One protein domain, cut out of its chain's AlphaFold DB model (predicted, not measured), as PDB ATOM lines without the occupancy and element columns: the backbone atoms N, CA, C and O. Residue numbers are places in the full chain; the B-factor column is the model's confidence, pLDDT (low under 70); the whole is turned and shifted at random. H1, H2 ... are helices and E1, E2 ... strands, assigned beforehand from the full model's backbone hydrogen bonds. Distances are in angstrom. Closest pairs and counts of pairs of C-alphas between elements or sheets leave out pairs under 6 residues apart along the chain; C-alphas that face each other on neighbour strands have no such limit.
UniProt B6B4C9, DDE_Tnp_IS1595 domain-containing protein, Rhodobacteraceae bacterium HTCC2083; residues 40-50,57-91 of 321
ATOM      1  N   ALA A  40       9.986  17.086 -97.192       81.75
ATOM      2  CA  ALA A  40       8.843  17.871 -97.656       81.75
ATOM      3  C   ALA A  40       7.661  17.796 -96.673       81.75
ATOM      4  O   ALA A  40       7.091  18.826 -96.319       81.75
ATOM      5  N   ILE A  41       7.355  16.600 -96.163       79.38
ATOM      6  CA  ILE A  41       6.348  16.400 -95.111       79.38
ATOM      7  C   ILE A  41       6.715  17.205 -93.855       79.38
ATOM      8  O   ILE A  41       5.874  17.904 -93.292       79.38
ATOM      9  N   ASP A  42       7.971  17.132 -93.417       80.81
ATOM     10  CA  ASP A  42       8.427  17.828 -92.214       80.81
ATOM     11  C   ASP A  42       8.425  19.359 -92.377       80.81
ATOM     12  O   ASP A  42       8.148  20.062 -91.402       80.81
ATOM     13  N   ARG A  43       8.678  19.884 -93.588       81.50
ATOM     14  CA  ARG A  43       8.529  21.318 -93.905       81.50
ATOM     15  C   ARG A  43       7.083  21.780 -93.754       81.50
ATOM     16  O   ARG A  43       6.846  22.718 -92.999       81.50
ATOM     17  N   ASN A  44       6.125  21.051 -94.328       75.56
ATOM     18  CA  ASN A  44       4.700  21.359 -94.154       75.56
ATOM     19  C   ASN A  44       4.307  21.399 -92.670       75.56
ATOM     20  O   ASN A  44       3.606  22.302 -92.232       75.56
ATOM     21  N   ALA A  45       4.805  20.454 -91.868       78.19
ATOM     22  CA  ALA A  45       4.574  20.438 -90.420       78.19
ATOM     23  C   ALA A  45       5.155  21.661 -89.701       78.19
ATOM     24  O   ALA A  45       4.598  22.137 -88.715       78.19
ATOM     25  N   ARG A  46       6.339  22.094 -90.148       75.69
ATOM     26  CA  ARG A  46       7.081  23.210 -89.567       75.69
ATOM     27  C   ARG A  46       6.411  24.537 -89.885       75.69
ATOM     28  O   ARG A  46       6.499  25.441 -89.071       75.69
ATOM     29  N   GLU A  47       5.784  24.671 -91.040       80.00
ATOM     30  CA  GLU A  47       5.145  25.917 -91.468       80.00
ATOM     31  C   GLU A  47       3.670  25.979 -91.044       80.00
ATOM     32  O   GLU A  47       3.126  27.065 -90.872       80.00
ATOM     33  N   ALA A  48       3.039  24.833 -90.770       80.00
ATOM     34  CA  ALA A  48       1.647  24.766 -90.343       80.00
ATOM     35  C   ALA A  48       1.410  25.209 -88.887       80.00
ATOM     36  O   ALA A  48       2.205  24.958 -87.971       80.00
ATOM     37  N   THR A  49       0.239  25.805 -88.667       90.62
ATOM     38  CA  THR A  49      -0.362  25.973 -87.341       90.62
ATOM     39  C   THR A  49      -0.792  24.628 -86.763       90.62
ATOM     40  O   THR A  49      -0.857  23.609 -87.459       90.62
ATOM     41  N   CYS A  50      -1.067  24.586 -85.459       90.31
ATOM     42  CA  CYS A  50      -1.530  23.364 -84.824       90.31
ATOM     43  C   CYS A  50      -2.829  22.872 -85.492       90.31
ATOM     44  O   CYS A  50      -3.843  23.568 -85.421       90.31
ATOM     45  N   ASP A  57       2.316  28.395 -81.650       90.44
ATOM     46  CA  ASP A  57       3.343  27.972 -80.704       90.44
ATOM     47  C   ASP A  57       3.424  26.454 -80.542       90.44
ATOM     48  O   ASP A  57       2.452  25.737 -80.258       90.44
ATOM     49  N   ARG A  58       4.648  25.952 -80.704       90.56
ATOM     50  CA  ARG A  58       4.969  24.526 -80.717       90.56
ATOM     51  C   ARG A  58       6.414  24.286 -80.308       90.56
ATOM     52  O   ARG A  58       7.292  25.104 -80.561       90.56
ATOM     53  N   GLN A  59       6.674  23.099 -79.781       92.38
ATOM     54  CA  GLN A  59       8.023  22.605 -79.509       92.38
ATOM     55  C   GLN A  59       8.298  21.293 -80.238       92.38
ATOM     56  O   GLN A  59       7.377  20.528 -80.541       92.38
ATOM     57  N   ARG A  60       9.574  21.009 -80.516       92.31
ATOM     58  CA  ARG A  60       9.995  19.708 -81.055       92.31
ATOM     59  C   ARG A  60       9.774  18.622 -79.997       92.31
ATOM     60  O   ARG A  60      10.107  18.809 -78.836       92.31
ATOM     61  N   TRP A  61       9.229  17.480 -80.412       92.88
ATOM     62  CA  TRP A  61       8.858  16.364 -79.532       92.88
ATOM     63  C   TRP A  61       9.399  15.023 -80.055       92.88
ATOM     64  O   TRP A  61       8.667  14.050 -80.255       92.88
ATOM     65  N   GLY A  62      10.700  14.994 -80.355       90.31
ATOM     66  CA  GLY A  62      11.374  13.824 -80.922       90.31
ATOM     67  C   GLY A  62      10.963  13.510 -82.366       90.31
ATOM     68  O   GLY A  62      10.394  14.341 -83.076       90.31
ATOM     69  N   ARG A  63      11.277  12.296 -82.826       87.06
ATOM     70  CA  ARG A  63      10.992  11.820 -84.189       87.06
ATOM     71  C   ARG A  63      10.196  10.520 -84.168       87.06
ATOM     72  O   ARG A  63      10.217   9.774 -83.195       87.06
ATOM     73  N   THR A  64       9.460  10.261 -85.241       79.69
ATOM     74  CA  THR A  64       8.813   8.961 -85.464       79.69
ATOM     75  C   THR A  64       9.846   7.901 -85.859       79.69
ATOM     76  O   THR A  64      10.939   8.240 -86.308       79.69
ATOM     77  N   ARG A  65       9.481   6.611 -85.784       75.00
ATOM     78  CA  ARG A  65      10.323   5.501 -86.279       75.00
ATOM     79  C   ARG A  65      10.711   5.656 -87.756       75.00
ATOM     80  O   ARG A  65      11.783   5.224 -88.149       75.00
ATOM     81  N   ALA A  66       9.860   6.306 -88.551       69.44
ATOM     82  CA  ALA A  66      10.108   6.597 -89.962       69.44
ATOM     83  C   ALA A  66      10.951   7.869 -90.199       69.44
ATOM     84  O   ALA A  66      11.145   8.275 -91.339       69.44
ATOM     85  N   GLY A  67      11.426   8.530 -89.139       76.81
ATOM     86  CA  GLY A  67      12.310   9.693 -89.220       76.81
ATOM     87  C   GLY A  67      11.614  11.057 -89.242       76.81
ATOM     88  O   GLY A  67      12.292  12.048 -88.989       76.81
ATOM     89  N   SER A  68      10.292  11.124 -89.455       81.38
ATOM     90  CA  SER A  68       9.548  12.399 -89.462       81.38
ATOM     91  C   SER A  68       9.576  13.097 -88.103       81.38
ATOM     92  O   SER A  68       9.377  12.446 -87.065       81.38
ATOM     93  N   GLN A  69       9.750  14.416 -88.111       88.81
ATOM     94  CA  GLN A  69       9.729  15.264 -86.922       88.81
ATOM     95  C   GLN A  69       8.332  15.306 -86.282       88.81
ATOM     96  O   GLN A  69       7.321  15.519 -86.951       88.81
ATOM     97  N   ARG A  70       8.271  15.126 -84.958       90.25
ATOM     98  CA  ARG A  70       7.057  15.354 -84.162       90.25
ATOM     99  C   ARG A  70       7.139  16.707 -83.470       90.25
ATOM    100  O   ARG A  70       8.214  17.124 -83.029       90.25
ATOM    101  N   TYR A  71       5.995  17.352 -83.337       92.25
ATOM    102  CA  TYR A  71       5.802  18.601 -82.619       92.25
ATOM    103  C   TYR A  71       4.745  18.411 -81.537       92.25
ATOM    104  O   TYR A  71       3.849  17.578 -81.680       92.25
ATOM    105  N   ARG A  72       4.845  19.183 -80.459       93.81
ATOM    106  CA  ARG A  72       3.807  19.318 -79.436       93.81
ATOM    107  C   ARG A  72       3.343  20.767 -79.420       93.81
ATOM    108  O   ARG A  72       4.177  21.664 -79.328       93.81
ATOM    109  N   CYS A  73       2.040  20.983 -79.564       94.56
ATOM    110  CA  CYS A  73       1.446  22.315 -79.473       94.56
ATOM    111  C   CYS A  73       1.497  22.817 -78.026       94.56
ATOM    112  O   CYS A  73       1.217  22.034 -77.122       94.56
ATOM    113  N   GLN A  74       1.813  24.096 -77.814       93.38
ATOM    114  CA  GLN A  74       1.810  24.688 -76.470       93.38
ATOM    115  C   GLN A  74       0.401  25.063 -75.991       93.38
ATOM    116  O   GLN A  74       0.116  24.947 -74.808       93.38
ATOM    117  N   GLY A  75      -0.512  25.424 -76.902       93.06
ATOM    118  CA  GLY A  75      -1.886  25.791 -76.541       93.06
ATOM    119  C   GLY A  75      -2.764  24.603 -76.129       93.06
ATOM    120  O   GLY A  75      -3.412  24.640 -75.092       93.06
ATOM    121  N   CYS A  76      -2.792  23.524 -76.923       95.00
ATOM    122  CA  CYS A  76      -3.652  22.357 -76.645       95.00
ATOM    123  C   CYS A  76      -2.901  21.103 -76.176       95.00
ATOM    124  O   CYS A  76      -3.516  20.052 -75.998       95.00
ATOM    125  N   LEU A  77      -1.572  21.169 -76.049       94.38
ATOM    126  CA  LEU A  77      -0.698  20.077 -75.593       94.38
ATOM    127  C   LEU A  77      -0.711  18.790 -76.443       94.38
ATOM    128  O   LEU A  77       0.001  17.837 -76.116       94.38
ATOM    129  N   LYS A  78      -1.450  18.748 -77.558       93.12
ATOM    130  CA  LYS A  78      -1.498  17.601 -78.482       93.12
ATOM    131  C   LYS A  78      -0.252  17.537 -79.366       93.12
ATOM    132  O   LYS A  78       0.332  18.562 -79.731       93.12
ATOM    133  N   THR A  79       0.144  16.317 -79.741       91.44
ATOM    134  CA  THR A  79       1.274  16.098 -80.658       91.44
ATOM    135  C   THR A  79       0.821  15.943 -82.098       91.44
ATOM    136  O   THR A  79      -0.129  15.209 -82.365       91.44
ATOM    137  N   PHE A  80       1.565  16.530 -83.026       90.44
ATOM    138  CA  PHE A  80       1.333  16.406 -84.459       90.44
ATOM    139  C   PHE A  80       2.651  16.239 -85.225       90.44
ATOM    140  O   PHE A  80       3.742  16.424 -84.688       90.44
ATOM    141  N   ASN A  81       2.562  15.825 -86.480       88.38
ATOM    142  CA  ASN A  81       3.663  15.797 -87.437       88.38
ATOM    143  C   ASN A  81       3.133  16.256 -88.805       88.38
ATOM    144  O   ASN A  81       1.946  16.551 -88.936       88.38
ATOM    145  N   GLY A  82       3.979  16.273 -89.834       84.88
ATOM    146  CA  GLY A  82       3.582  16.750 -91.169       84.88
ATOM    147  C   GLY A  82       2.516  15.929 -91.878       84.88
ATOM    148  O   GLY A  82       2.005  16.342 -92.911       84.88
ATOM    149  N   ARG A  83       2.176  14.758 -91.337       85.88
ATOM    150  CA  ARG A  83       1.107  13.898 -91.841       85.88
ATOM    151  C   ARG A  83      -0.156  13.997 -91.001       85.88
ATOM    152  O   ARG A  83      -1.142  13.372 -91.380       85.88
ATOM    153  N   THR A  84      -0.167  14.703 -89.873       87.06
ATOM    154  CA  THR A  84      -1.370  14.818 -89.040       87.06
ATOM    155  C   THR A  84      -2.512  15.427 -89.856       87.06
ATOM    156  O   THR A  84      -2.328  16.442 -90.513       87.06
ATOM    157  N   GLY A  85      -3.676  14.773 -89.849       80.50
ATOM    158  CA  GLY A  85      -4.835  15.173 -90.660       80.50
ATOM    159  C   GLY A  85      -4.804  14.692 -92.118       80.50
ATOM    160  O   GLY A  85      -5.819  14.779 -92.798       80.50
ATOM    161  N   SER A  86      -3.689  14.131 -92.595       82.62
ATOM    162  CA  SER A  86      -3.602  13.553 -93.942       82.62
ATOM    163  C   SER A  86      -4.079  12.098 -93.990       82.62
ATOM    164  O   SER A  86      -4.078  11.377 -92.988       82.62
ATOM    165  N   SER A  87      -4.385  11.619 -95.196       81.75
ATOM    166  CA  SER A  87      -4.737  10.219 -95.465       81.75
ATOM    167  C   SER A  87      -3.611   9.231 -95.095       81.75
ATOM    168  O   SER A  87      -3.867   8.067 -94.791       81.75
ATOM    169  N   ILE A  88      -2.358   9.704 -95.038       84.06
ATOM    170  CA  ILE A  88      -1.170   8.910 -94.692       84.06
ATOM    171  C   ILE A  88      -0.745   9.037 -93.216       84.06
ATOM    172  O   ILE A  88       0.301   8.503 -92.833       84.06
ATOM    173  N   ALA A  89      -1.527   9.716 -92.365       82.19
ATOM    174  CA  ALA A  89      -1.196   9.959 -90.954       82.19
ATOM    175  C   ALA A  89      -0.901   8.669 -90.174       82.19
ATOM    176  O   ALA A  89       0.045   8.600 -89.391       82.19
ATOM    177  N   GLN A  90      -1.706   7.635 -90.422       80.75
ATOM    178  CA  GLN A  90      -1.670   6.369 -89.687       80.75
ATOM    179  C   GLN A  90      -0.758   5.317 -90.334       80.75
ATOM    180  O   GLN A  90      -0.650   4.195 -89.839       80.75
ATOM    181  N   LEU A  91      -0.073   5.654 -91.433       84.69
ATOM    182  CA  LEU A  91       0.883   4.736 -92.042       84.69
ATOM    183  C   LEU A  91       2.109   4.570 -91.141       84.69
ATOM    184  O   LEU A  91       2.821   5.535 -90.851       84.69
TER     185      LEU A  91
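What this domain is: This is residues 40 to 50 and 57 to 91 of the 321 residues of the protein "DDE_Tnp_IS1595 domain-containing protein" of Rhodobacteraceae bacterium HTCC2083 (UniProt B6B4C9). A small three-stranded antiparallel sheet, E1, E2 and E3, folds back and forth as a meander, and one short helix, H1, packs over one of its faces, along the strands. After E3, residues 82 to 91 make a closing stretch with no named element. The printed part has 46 residues, with one named helix and three named strands in the order H1, E1, E2, E3; under half of the residues are in named elements, and the class is mixed, helices and strands. The whole is compact, with a radius of gyration of the C-alphas of 9.8 A, and the C-alphas span 26 by 19 by 17 A.

Where its parts are: Start with the sheet: find C-alpha 58 at (4.969, 24.526, -80.717), where E1, residues 58 to 63, begins; it runs 14.5 A to C-alpha 63. Read on to E2, residues 69 to 73, which is 13.2 A long. Next look at E3, residues 79 to 81, which covers 7.2 A and ends at C-alpha 81 at (3.663, 15.797, -87.437). Then go back to the first printed residue, Ala 40, with its C-alpha at (8.843, 17.871, -97.656): here H1, residues 40 to 47, begins, and it is 10.8 A long.

How they stand to each other: Look first at E2, the inner strand, with the edge strands E1 and E3 as its neighbours. E1 and E2 form an antiparallel hairpin, with 146 degrees between their directions; N 59 and O 72, 2.9 A apart, and N 61 and O 70, 2.8 A apart, are within hydrogen-bond range. E2 and E3 form a second antiparallel hairpin, at 141 degrees, where N 71 and O 80 are within hydrogen-bond range at 2.8 A. These strands make a meander, each strand the antiparallel neighbour of the one before. Now turn to H1, which is on the sheet at a height over the sheet of 8.9 A. It lies over E2, and runs along the strands, at 21 degrees to E2 on the local plane; 4 of its C-alphas fall on E2 and 2 on E3, only just short of lying over E3 too. The closest C-alphas of H1 and E3 are those of Ala 45 and Asn 81, 5.6 A apart. In H1 every O i to N i+4 pair is within hydrogen-bond range.

The domain as a whole: The two C-alphas farthest apart are those of Ala 66 and Gly 75, at 26.3 A. Look for the cut after Cys 50: residues 51 to 56 are not printed, and C-alphas 50 and 57 are 7.9 A apart across it. The links E1 to E2 and E2 to E3 are tight; that from H1 to E1 is the link across the cut. The mean pLDDT of the printed part is 85.8, and one printed residue, Ala 66, is under 70.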